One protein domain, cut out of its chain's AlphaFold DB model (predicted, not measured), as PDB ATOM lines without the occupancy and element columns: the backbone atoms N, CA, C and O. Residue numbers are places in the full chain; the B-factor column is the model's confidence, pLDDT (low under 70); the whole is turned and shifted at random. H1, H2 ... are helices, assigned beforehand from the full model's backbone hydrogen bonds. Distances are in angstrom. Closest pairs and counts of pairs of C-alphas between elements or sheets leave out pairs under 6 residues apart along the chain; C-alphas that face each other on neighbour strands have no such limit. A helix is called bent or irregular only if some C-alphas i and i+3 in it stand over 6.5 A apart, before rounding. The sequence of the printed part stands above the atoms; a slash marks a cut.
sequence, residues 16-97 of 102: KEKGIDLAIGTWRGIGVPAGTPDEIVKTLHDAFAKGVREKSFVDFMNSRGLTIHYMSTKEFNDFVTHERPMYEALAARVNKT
ATOM      1  N   LYS A  16      24.428  54.532 -46.238       92.38
ATOM      2  CA  LYS A  16      25.556  53.715 -46.703       92.38
ATOM      3  C   LYS A  16      26.612  54.547 -47.429       92.38
ATOM      4  O   LYS A  16      27.797  54.402 -47.146       92.38
ATOM      5  N   GLU A  17      26.202  55.493 -48.277       92.69
ATOM      6  CA  GLU A  17      27.113  56.453 -48.933       92.69
ATOM      7  C   GLU A  17      27.804  57.412 -47.946       92.69
ATOM      8  O   GLU A  17      28.776  58.079 -48.301       92.69
ATOM      9  N   LYS A  18      27.326  57.481 -46.699       94.06
ATOM     10  CA  LYS A  18      27.944  58.227 -45.596       94.06
ATOM     11  C   LYS A  18      28.725  57.338 -44.623       94.06
ATOM     12  O   LYS A  18      29.116  57.810 -43.561       94.06
ATOM     13  N   GLY A  19      28.976  56.078 -44.981       92.38
ATOM     14  CA  GLY A  19      29.753  55.140 -44.166       92.38
ATOM     15  C   GLY A  19      28.975  54.521 -43.003       92.38
ATOM     16  O   GLY A  19      29.569  53.855 -42.159       92.38
ATOM     17  N   ILE A  20      27.656  54.719 -42.947       90.19
ATOM     18  CA  ILE A  20      26.779  54.091 -41.958       90.19
ATOM     19  C   ILE A  20      26.098  52.909 -42.648       90.19
ATOM     20  O   ILE A  20      25.239  53.109 -43.507       90.19
ATOM     21  N   ASP A  21      26.464  51.679 -42.282       87.88
ATOM     22  CA  ASP A  21      25.860  50.468 -42.857       87.88
ATOM     23  C   ASP A  21      24.451  50.220 -42.297       87.88
ATOM     24  O   ASP A  21      24.201  49.328 -41.489       87.88
ATOM     25  N   LEU A  22      23.520  51.080 -42.705       82.94
ATOM     26  CA  LEU A  22      22.114  51.014 -42.350       82.94
ATOM     27  C   LEU A  22      21.273  51.276 -43.596       82.94
ATOM     28  O   LEU A  22      21.376  52.322 -44.234       82.94
ATOM     29  N   ALA A  23      20.407  50.325 -43.917       85.38
ATOM     30  CA  ALA A  23      19.338  50.495 -44.888       85.38
ATOM     31  C   ALA A  23      18.051  50.004 -44.230       85.38
ATOM     32  O   ALA A  23      17.803  48.806 -44.159       85.38
ATOM     33  N   ILE A  24      17.267  50.944 -43.709       83.81
ATOM     34  CA  ILE A  24      15.984  50.674 -43.064       83.81
ATOM     35  C   ILE A  24      14.892  51.432 -43.806       83.81
ATOM     36  O   ILE A  24      15.084  52.571 -44.231       83.81
ATOM     37  N   GLY A  25      13.748  50.793 -43.993       84.19
ATOM     38  CA  GLY A  25      12.623  51.390 -44.687       84.19
ATOM     39  C   GLY A  25      11.341  50.642 -44.383       84.19
ATOM     40  O   GLY A  25      11.358  49.483 -43.975       84.19
ATOM     41  N   THR A  26      10.217  51.319 -44.584       86.94
ATOM     42  CA  THR A  26       8.910  50.686 -44.474       86.94
ATOM     43  C   THR A  26       8.612  49.893 -45.739       86.94
ATOM     44  O   THR A  26       8.850  50.348 -46.859       86.94
ATOM     45  N   TRP A  27       8.058  48.699 -45.560       89.50
ATOM     46  CA  TRP A  27       7.552  47.868 -46.645       89.50
ATOM     47  C   TRP A  27       6.125  47.411 -46.346       89.50
ATOM     48  O   TRP A  27       5.600  47.535 -45.234       89.50
ATOM     49  N   ARG A  28       5.459  46.931 -47.391       89.94
ATOM     50  CA  ARG A  28       4.104  46.381 -47.356       89.94
ATOM     51  C   ARG A  28       4.146  45.036 -48.065       89.94
ATOM     52  O   ARG A  28       4.800  44.913 -49.094       89.94
ATOM     53  N   GLY A  29       3.445  44.055 -47.518       91.88
ATOM     54  CA  GLY A  29       3.343  42.723 -48.095       91.88
ATOM     55  C   GLY A  29       2.069  42.031 -47.638       91.88
ATOM     56  O   GLY A  29       1.332  42.563 -46.805       91.88
ATOM     57  N   ILE A  30       1.803  40.865 -48.217       93.88
ATOM     58  CA  ILE A  30       0.586  40.090 -47.974       93.88
ATOM     59  C   ILE A  30       1.006  38.723 -47.447       93.88
ATOM     60  O   ILE A  30       1.853  38.060 -48.041       93.88
ATOM     61  N   GLY A  31       0.416  38.329 -46.323       94.62
ATOM     62  CA  GLY A  31       0.620  37.026 -45.703       94.62
ATOM     63  C   GLY A  31      -0.684  36.242 -45.639       94.62
ATOM     64  O   GLY A  31      -1.770  36.821 -45.607       94.62
ATOM     65  N   VAL A  32      -0.558  34.922 -45.595       95.94
ATOM     66  CA  VAL A  32      -1.657  33.977 -45.365       95.94
ATOM     67  C   VAL A  32      -1.365  33.151 -44.108       95.94
ATOM     68  O   VAL A  32      -0.207  33.095 -43.682       95.94
ATOM     69  N   PRO A  33      -2.373  32.506 -43.492       97.38
ATOM     70  CA  PRO A  33      -2.143  31.593 -42.377       97.38
ATOM     71  C   PRO A  33      -1.131  30.492 -42.717       97.38
ATOM     72  O   PRO A  33      -1.072  30.002 -43.850       97.38
ATOM     73  N   ALA A  34      -0.355  30.070 -41.719       94.44
ATOM     74  CA  ALA A  34       0.545  28.932 -41.866       94.44
ATOM     75  C   ALA A  34      -0.241  27.666 -42.252       94.44
ATOM     76  O   ALA A  34      -1.308  27.402 -41.700       94.44
ATOM     77  N   GLY A  35       0.288  26.896 -43.205       95.00
ATOM     78  CA  GLY A  35      -0.371  25.692 -43.722       95.00
ATOM     79  C   GLY A  35      -1.481  25.951 -44.744       95.00
ATOM     80  O   GLY A  35      -2.177  25.010 -45.115       95.00
ATOM     81  N   THR A  36      -1.658  27.192 -45.215       97.25
ATOM     82  CA  THR A  36      -2.525  27.463 -46.375       97.25
ATOM     83  C   THR A  36      -2.045  26.637 -47.579       97.25
ATOM     84  O   THR A  36      -0.857  26.718 -47.894       97.25
ATOM     85  N   PRO A  37      -2.926  25.874 -48.258       97.88
ATOM     86  CA  PRO A  37      -2.543  25.048 -49.402       97.88
ATOM     87  C   PRO A  37      -1.892  25.833 -50.547       97.88
ATOM     88  O   PRO A  37      -2.303  26.959 -50.859       97.88
ATOM     89  N   ASP A  38      -0.904  25.223 -51.200       95.75
ATOM     90  CA  ASP A  38      -0.079  25.862 -52.232       95.75
ATOM     91  C   ASP A  38      -0.904  26.366 -53.424       95.75
ATOM     92  O   ASP A  38      -0.600  27.415 -53.996       95.75
ATOM     93  N   GLU A  39      -1.985  25.675 -53.787       97.62
ATOM     94  CA  GLU A  39      -2.887  26.092 -54.858       97.62
ATOM     95  C   GLU A  39      -3.630  27.397 -54.528       97.62
ATOM     96  O   GLU A  39      -3.820  28.250 -55.406       97.62
ATOM     97  N   ILE A  40      -3.983  27.607 -53.256       97.94
ATOM     98  CA  ILE A  40      -4.599  28.854 -52.784       97.94
ATOM     99  C   ILE A  40      -3.548  29.964 -52.777       97.94
ATOM    100  O   ILE A  40      -3.806  31.060 -53.283       97.94
ATOM    101  N   VAL A  41      -2.345  29.676 -52.267       97.12
ATOM    102  CA  VAL A  41      -1.220  30.625 -52.276       97.12
ATOM    103  C   VAL A  41      -0.915  31.076 -53.699       97.12
ATOM    104  O   VAL A  41      -0.790  32.275 -53.951       97.12
ATOM    105  N   LYS A  42      -0.857  30.138 -54.647       96.81
ATOM    106  CA  LYS A  42      -0.614  30.426 -56.059       96.81
ATOM    107  C   LYS A  42      -1.717  31.296 -56.658       96.81
ATOM    108  O   LYS A  42      -1.416  32.267 -57.346       96.81
ATOM    109  N   THR A  43      -2.979  30.984 -56.373       97.94
ATOM    110  CA  THR A  43      -4.122  31.762 -56.877       97.94
ATOM    111  C   THR A  43      -4.056  33.217 -56.409       97.94
ATOM    112  O   THR A  43      -4.194  34.139 -57.216       97.94
ATOM    113  N   LEU A  44      -3.791  33.433 -55.118       97.12
ATOM    114  CA  LEU A  44      -3.624  34.773 -54.551       97.12
ATOM    115  C   LEU A  44      -2.402  35.478 -55.143       97.12
ATOM    116  O   LEU A  44      -2.501  36.631 -55.561       97.12
ATOM    117  N   HIS A  45      -1.268  34.779 -55.223       96.50
ATOM    118  CA  HIS A  45      -0.041  35.304 -55.808       96.50
ATOM    119  C   HIS A  45      -0.269  35.823 -57.233       96.50
ATOM    120  O   HIS A  45       0.063  36.972 -57.528       96.50
ATOM    121  N   ASP A  46      -0.883  35.012 -58.095       97.12
ATOM    122  CA  ASP A  46      -1.144  35.363 -59.491       97.12
ATOM    123  C   ASP A  46      -2.095  36.569 -59.602       97.12
ATOM    124  O   ASP A  46      -1.899  37.440 -60.455       97.12
ATOM    125  N   ALA A  47      -3.102  36.660 -58.726       96.56
ATOM    126  CA  ALA A  47      -4.018  37.796 -58.677       96.56
ATOM    127  C   ALA A  47      -3.300  39.098 -58.279       96.56
ATOM    128  O   ALA A  47      -3.440  40.113 -58.965       96.56
ATOM    129  N   PHE A  48      -2.475  39.073 -57.228       95.38
ATOM    130  CA  PHE A  48      -1.701  40.246 -56.804       95.38
ATOM    131  C   PHE A  48      -0.621  40.628 -57.816       95.38
ATOM    132  O   PHE A  48      -0.400  41.815 -58.058       95.38
ATOM    133  N   ALA A  49       0.007  39.647 -58.464       95.06
ATOM    134  CA  ALA A  49       0.959  39.883 -59.541       95.06
ATOM    135  C   ALA A  49       0.302  40.620 -60.719       95.06
ATOM    136  O   ALA A  49       0.923  41.485 -61.335       95.06
ATOM    137  N   LYS A  50      -0.954  40.318 -61.049       96.00
ATOM    138  CA  LYS A  50      -1.696  41.095 -62.050       96.00
ATOM    139  C   LYS A  50      -2.017  42.495 -61.524       96.00
ATOM    140  O   LYS A  50      -1.636  43.476 -62.153       96.00
ATOM    141  N   GLY A  51      -2.608  42.587 -60.333       95.31
ATOM    142  CA  GLY A  51      -3.043  43.853 -59.737       95.31
ATOM    143  C   GLY A  51      -1.926  44.884 -59.557       95.31
ATOM    144  O   GLY A  51      -2.134  46.064 -59.821       95.31
ATOM    145  N   VAL A  52      -0.714  44.459 -59.188       94.50
ATOM    146  CA  VAL A  52       0.431  45.372 -58.999       94.50
ATOM    147  C   VAL A  52       0.872  46.060 -60.302       94.50
ATOM    148  O   VAL A  52       1.568  47.073 -60.263       94.50
ATOM    149  N   ARG A  53       0.481  45.510 -61.458       94.38
ATOM    150  CA  ARG A  53       0.791  46.039 -62.794       94.38
ATOM    151  C   ARG A  53      -0.346  46.883 -63.372       94.38
ATOM    152  O   ARG A  53      -0.155  47.508 -64.411       94.38
ATOM    153  N   GLU A  54      -1.506  46.917 -62.715       97.50
ATOM    154  CA  GLU A  54      -2.644  47.717 -63.158       97.50
ATOM    155  C   GLU A  54      -2.334  49.208 -63.066       97.50
ATOM    156  O   GLU A  54      -1.813  49.700 -62.060       97.50
ATOM    157  N   LYS A  55      -2.707  49.955 -64.109       96.69
ATOM    158  CA  LYS A  55      -2.403  51.388 -64.203       96.69
ATOM    159  C   LYS A  55      -2.956  52.171 -63.010       96.69
ATOM    160  O   LYS A  55      -2.264  53.019 -62.460       96.69
ATOM    161  N   SER A  56      -4.178  51.858 -62.582       96.56
ATOM    162  CA  SER A  56      -4.820  52.506 -61.433       96.56
ATOM    163  C   SER A  56      -4.025  52.321 -60.138       96.56
ATOM    164  O   SER A  56      -3.907  53.258 -59.348       96.56
ATOM    165  N   PHE A  57      -3.436  51.141 -59.934       94.94
ATOM    166  CA  PHE A  57      -2.584  50.858 -58.786       94.94
ATOM    167  C   PHE A  57      -1.245  51.596 -58.887       94.94
ATOM    168  O   PHE A  57      -0.815  52.233 -57.923       94.94
ATOM    169  N   VAL A  58      -0.612  51.571 -60.063       93.94
ATOM    170  CA  VAL A  58       0.649  52.286 -60.317       93.94
ATOM    171  C   VAL A  58       0.494  53.790 -60.079       93.94
ATOM    172  O   VAL A  58       1.291  54.384 -59.352       93.94
ATOM    173  N   ASP A  59      -0.570  54.397 -60.602       94.56
ATOM    174  CA  ASP A  59      -0.872  55.819 -60.409       94.56
ATOM    175  C   ASP A  59      -1.138  56.147 -58.927       94.56
ATOM    176  O   ASP A  59      -0.645  57.146 -58.387       94.56
ATOM    177  N   PHE A  60      -1.886  55.282 -58.232       93.62
ATOM    178  CA  PHE A  60      -2.172  55.432 -56.805       93.62
ATOM    179  C   PHE A  60      -0.897  55.423 -55.950       93.62
ATOM    180  O   PHE A  60      -0.763  56.241 -55.034       93.62
ATOM    181  N   MET A  61       0.035  54.520 -56.249       92.38
ATOM    182  CA  MET A  61       1.298  54.390 -55.523       92.38
ATOM    183  C   MET A  61       2.237  55.564 -55.824       92.38
ATOM    184  O   MET A  61       2.743  56.204 -54.898       92.38
ATOM    185  N   ASN A  62       2.391  55.918 -57.104       88.88
ATOM    186  CA  ASN A  62       3.255  57.017 -57.537       88.88
ATOM    187  C   ASN A  62       2.797  58.371 -56.980       88.88
ATOM    188  O   ASN A  62       3.625  59.140 -56.495       88.88
ATOM    189  N   SER A  63       1.485  58.643 -56.959       90.31
ATOM    190  CA  SER A  63       0.936  59.886 -56.382       90.31
ATOM    191  C   SER A  63       1.202  60.051 -54.880       90.31
ATOM    192  O   SER A  63       1.078  61.153 -54.354       90.31
ATOM    193  N   ARG A  64       1.590  58.975 -54.185       88.62
ATOM    194  CA  ARG A  64       1.940  58.969 -52.754       88.62
ATOM    195  C   ARG A  64       3.438  58.793 -52.503       88.62
ATOM    196  O   ARG A  64       3.839  58.628 -51.356       88.62
ATOM    197  N   GLY A  65       4.258  58.794 -53.556       83.50
ATOM    198  CA  GLY A  65       5.696  58.543 -53.450       83.50
ATOM    199  C   GLY A  65       6.036  57.127 -52.972       83.50
ATOM    200  O   GLY A  65       7.119  56.902 -52.436       83.50
ATOM    201  N   LEU A  66       5.116  56.171 -53.132       85.44
ATOM    202  CA  LEU A  66       5.322  54.786 -52.724       85.44
ATOM    203  C   LEU A  66       5.935  54.006 -53.884       85.44
ATOM    204  O   LEU A  66       5.287  53.753 -54.897       85.44
ATOM    205  N   THR A  67       7.193  53.600 -53.733       84.19
ATOM    206  CA  THR A  67       7.852  52.755 -54.731       84.19
ATOM    207  C   THR A  67       7.230  51.364 -54.746       84.19
ATOM    208  O   THR A  67       7.167  50.687 -53.719       84.19
ATOM    209  N   ILE A  68       6.817  50.913 -55.928       89.12
ATOM    210  CA  ILE A  68       6.352  49.544 -56.134       89.12
ATOM    211  C   ILE A  68       7.566  48.617 -56.195       89.12
ATOM    212  O   ILE A  68       8.423  48.756 -57.065       89.12
ATOM    213  N   HIS A  69       7.619  47.653 -55.281       88.88
ATOM    214  CA  HIS A  69       8.611  46.583 -55.269       88.88
ATOM    215  C   HIS A  69       7.876  45.249 -55.170       88.88
ATOM    216  O   HIS A  69       7.491  44.813 -54.091       88.88
ATOM    217  N   TYR A  70       7.621  44.638 -56.323       92.31
ATOM    218  CA  TYR A  70       6.998  43.323 -56.383       92.31
ATOM    219  C   TYR A  70       8.035  42.229 -56.109       92.31
ATOM    220  O   TYR A  70       9.150  42.294 -56.623       92.31
ATOM    221  N   MET A  71       7.631  41.224 -55.335       94.00
ATOM    222  CA  MET A  71       8.402  40.020 -55.035       94.00
ATOM    223  C   MET A  71       7.516  38.790 -55.245       94.00
ATOM    224  O   MET A  71       6.306  38.827 -54.992       94.00
ATOM    225  N   SER A  72       8.114  37.688 -55.685       94.69
ATOM    226  CA  SER A  72       7.480  36.372 -55.655       94.69
ATOM    227  C   SER A  72       7.212  35.910 -54.221       94.69
ATOM    228  O   SER A  72       7.811  36.408 -53.267       94.69
ATOM    229  N   THR A  73       6.340  34.910 -54.053       93.50
ATOM    230  CA  THR A  73       6.074  34.300 -52.739       93.50
ATOM    231  C   THR A  73       7.362  33.843 -52.052       93.50
ATOM    232  O   THR A  73       7.540  34.065 -50.856       93.50
ATOM    233  N   LYS A  74       8.286  33.237 -52.811       94.06
ATOM    234  CA  LYS A  74       9.571  32.775 -52.278       94.06
ATOM    235  C   LYS A  74      10.459  33.949 -51.867       94.06
ATOM    236  O   LYS A  74      10.932  33.975 -50.738       94.06
ATOM    237  N   GLU A  75      10.651  34.923 -52.757       94.88
ATOM    238  CA  GLU A  75      11.493  36.097 -52.484       94.88
ATOM    239  C   GLU A  75      10.993  36.883 -51.271       94.88
ATOM    240  O   GLU A  75      11.793  37.318 -50.448       94.88
ATOM    241  N   PHE A  76       9.674  37.020 -51.121       94.94
ATOM    242  CA  PHE A  76       9.095  37.725 -49.986       94.94
ATOM    243  C   PHE A  76       9.284  36.963 -48.665       94.94
ATOM    244  O   PHE A  76       9.633  37.571 -47.653       94.94
ATOM    245  N   ASN A  77       9.128  35.634 -48.666       93.31
ATOM    246  CA  ASN A  77       9.424  34.812 -47.487       93.31
ATOM    247  C   ASN A  77      10.902  34.899 -47.081       93.31
ATOM    248  O   ASN A  77      11.206  35.032 -45.891       93.31
ATOM    249  N   ASP A  78      11.809  34.858 -48.059       94.25
ATOM    250  CA  ASP A  78      13.249  35.002 -47.829       94.25
ATOM    251  C   ASP A  78      13.568  36.391 -47.249       94.25
ATOM    252  O   ASP A  78      14.279  36.502 -46.247       94.25
ATOM    253  N   PHE A  79      12.972  37.444 -47.816       92.25
ATOM    254  CA  PHE A  79      13.118  38.824 -47.354       92.25
ATOM    255  C   PHE A  79      12.675  39.003 -45.895       92.25
ATOM    256  O   PHE A  79      13.456  39.475 -45.068       92.25
ATOM    257  N   VAL A  80      11.460  38.567 -45.543       91.38
ATOM    258  CA  VAL A  80      10.934  38.690 -44.170       91.38
ATOM    259  C   VAL A  80      11.774  37.879 -43.181       91.38
ATOM    260  O   VAL A  80      12.045  38.337 -42.068       91.38
ATOM    261  N   THR A  81      12.223  36.688 -43.585       91.50
ATOM    262  CA  THR A  81      13.083  35.835 -42.753       91.50
ATOM    263  C   THR A  81      14.439  36.484 -42.488       91.50
ATOM    264  O   THR A  81      14.962  36.349 -41.383       91.50
ATOM    265  N   HIS A  82      14.984  37.209 -43.468       88.12
ATOM    266  CA  HIS A  82      16.252  37.920 -43.337       88.12
ATOM    267  C   HIS A  82      16.134  39.222 -42.529       88.12
ATOM    268  O   HIS A  82      17.043  39.553 -41.772       88.12
ATOM    269  N   GLU A  83      15.021  39.954 -42.643       86.88
ATOM    270  CA  GLU A  83      14.835  41.212 -41.910       86.88
ATOM    271  C   GLU A  83      14.474  41.019 -40.434       86.88
ATOM    272  O   GLU A  83      14.900  41.812 -39.590       86.88
ATOM    273  N   ARG A  84      13.713  39.969 -40.096       87.38
ATOM    274  CA  ARG A  84      13.218  39.734 -38.730       87.38
ATOM    275  C   ARG A  84      14.314  39.808 -37.649       87.38
ATOM    276  O   ARG A  84      14.108  40.563 -36.698       87.38
ATOM    277  N   PRO A  85      15.479  39.139 -37.775       89.56
ATOM    278  CA  PRO A  85      16.527  39.199 -36.751       89.56
ATOM    279  C   PRO A  85      17.068  40.613 -36.507       89.56
ATOM    280  O   PRO A  85      17.368  40.977 -35.369       89.56
ATOM    281  N   MET A  86      17.177  41.427 -37.563       85.19
ATOM    282  CA  MET A  86      17.644  42.811 -37.456       85.19
ATOM    283  C   MET A  86      16.662  43.652 -36.631       85.19
ATOM    284  O   MET A  86      17.078  44.341 -35.696       85.19
ATOM    285  N   TYR A  87      15.361  43.537 -36.915       86.81
ATOM    286  CA  TYR A  87      14.326  44.260 -36.170       86.81
ATOM    287  C   TYR A  87      14.163  43.759 -34.730       86.81
ATOM    288  O   TYR A  87      13.980  44.578 -33.831       86.81
ATOM    289  N   GLU A  88      14.277  42.454 -34.478       87.88
ATOM    290  CA  GLU A  88      14.266  41.894 -33.118       87.88
ATOM    291  C   GLU A  88      15.435  42.430 -32.282       87.88
ATOM    292  O   GLU A  88      15.240  42.899 -31.154       87.88
ATOM    293  N   ALA A  89      16.646  42.437 -32.848       86.94
ATOM    294  CA  ALA A  89      17.825  42.989 -32.190       86.94
ATOM    295  C   ALA A  89      17.679  44.497 -31.926       86.94
ATOM    296  O   ALA A  89      18.041  44.976 -30.845       86.94
ATOM    297  N   LEU A  90      17.127  45.247 -32.886       85.19
ATOM    298  CA  LEU A  90      16.852  46.673 -32.731       85.19
ATOM    299  C   LEU A  90      15.835  46.925 -31.611       85.19
ATOM    300  O   LEU A  90      16.116  47.712 -30.707       85.19
ATOM    301  N   ALA A  91      14.699  46.222 -31.613       86.56
ATOM    302  CA  ALA A  91      13.658  46.358 -30.597       86.56
ATOM    303  C   ALA A  91      14.179  46.020 -29.191       86.56
ATOM    304  O   ALA A  91      13.939  46.770 -28.243       86.56
ATOM    305  N   ALA A  92      14.964  44.947 -29.054       88.44
ATOM    306  CA  ALA A  92      15.574  44.565 -27.783       88.44
ATOM    307  C   ALA A  92      16.567  45.615 -27.254       88.44
ATOM    308  O   ALA A  92      16.680  45.797 -26.041       88.44
ATOM    309  N   ARG A  93      17.292  46.311 -28.141       84.81
ATOM    310  CA  ARG A  93      18.202  47.406 -27.762       84.81
ATOM    311  C   ARG A  93      17.436  48.667 -27.378       84.81
ATOM    312  O   ARG A  93      17.739  49.240 -26.337       84.81
ATOM    313  N   VAL A  94      16.435  49.056 -28.169       84.19
ATOM    314  CA  VAL A  94      15.614  50.250 -27.910       84.19
ATOM    315  C   VAL A  94      14.830  50.107 -26.609       84.19
ATOM    316  O   VAL A  94      14.800  51.043 -25.824       84.19
ATOM    317  N   ASN A  95      14.272  48.930 -26.311       77.69
ATOM    318  CA  ASN A  95      13.527  48.708 -25.066       77.69
ATOM    319  C   ASN A  95      14.415  48.776 -23.803       77.69
ATOM    320  O   ASN A  95      13.927  49.009 -22.702       77.69
ATOM    321  N   LYS A  96      15.737  48.585 -23.946       70.12
ATOM    322  CA  LYS A  96      16.714  48.737 -22.851       70.12
ATOM    323  C   LYS A  96      17.147  50.188 -22.634       70.12
ATOM    324  O   LYS A  96      17.678  50.512 -21.575       70.12
ATOM    325  N   THR A  97      16.937  51.061 -23.615       61.12
ATOM    326  CA  THR A  97      17.159  52.502 -23.489       61.12
ATOM    327  C   THR A  97      15.841  53.168 -23.100       61.12
ATOM    328  O   THR A  97      14.853  53.034 -23.809       61.12
TER     329      THR A  97
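This is residues 16 to 97 of the 102 residues of an uncharacterized protein of Cupriavidus sp. UYMSc13B (UniProt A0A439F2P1). What does the model look like on first sight? It is an open frame of three helices: after a long stretch with no named element, residues 16 to 37, H1 makes one side, H2 runs off about perpendicular near the end of H1, and the first arm of the bent helix H3 starts near the middle of H1, again about perpendicular to it. Residues 16 to 23 and residues 88 to 97, of which 88 to 94 belong to H3, stick out as free ends. What is it made of, and how large is it? The printed part has 82 residues with three named helices in the order H1, H2, H3 and no named strand, and its class is all helix. It is loose, with a radius of gyration of the C-alphas of 16.3 A and spans of 43 by 36 by 20 A.

How do the first two helices stand to each other? H1, residues 38 to 51, and H2, residues 55 to 62, are close but not clearly touching and about perpendicular at 80 degrees. Their closest C-alphas, those of Gly 51 and Phe 57, are 7.1 A apart. How is H3 built? By its hydrogen bonds it was assigned as one helix, residues 73 to 94, but it is bent: C-alphas 82 and 85 are 6.7 A apart. Its arms H3a, residues 73 to 82, and H3b, residues 85 to 94, stand at a steep tilt of 37 degrees, only just past shallow. Where do these arms lie? H3a is close to H1 but not clearly touching it, about perpendicular at 86 degrees, with the closest C-alphas, those of His 45 and Thr 73, 6.9 A apart. H2 is apart from both H3a and H3b, and H1 is apart from H3b. What does the backbone show? In H1, H2, H3a and H3b every O i to N i+4 pair is within hydrogen-bond range.

Where does the first helix begin, and how long is it? H1 begins at C-alpha 38, (-0.079, 25.862, -52.232), and is 19.7 A long from first to last C-alpha. How long are the others? From first to last C-alpha, H2 is 10.4 A, H3a 14.3 A and H3b 14.2 A. C-alpha 73, the first of H3a, is at (6.074, 34.300, -52.739), and C-alpha 94, the last of H3b, is at (15.614, 50.250, -27.910).

How far does it reach? The two C-alphas farthest apart, those of Glu 39 and Thr 97, are 45.6 A apart. Is it unbroken? The printed part has no cut; the link from H1 to H2 is tight and that from H2 to H3 is short. How confident is the model? The mean pLDDT of the printed part is 91.1, and residue 97 alone is under 70.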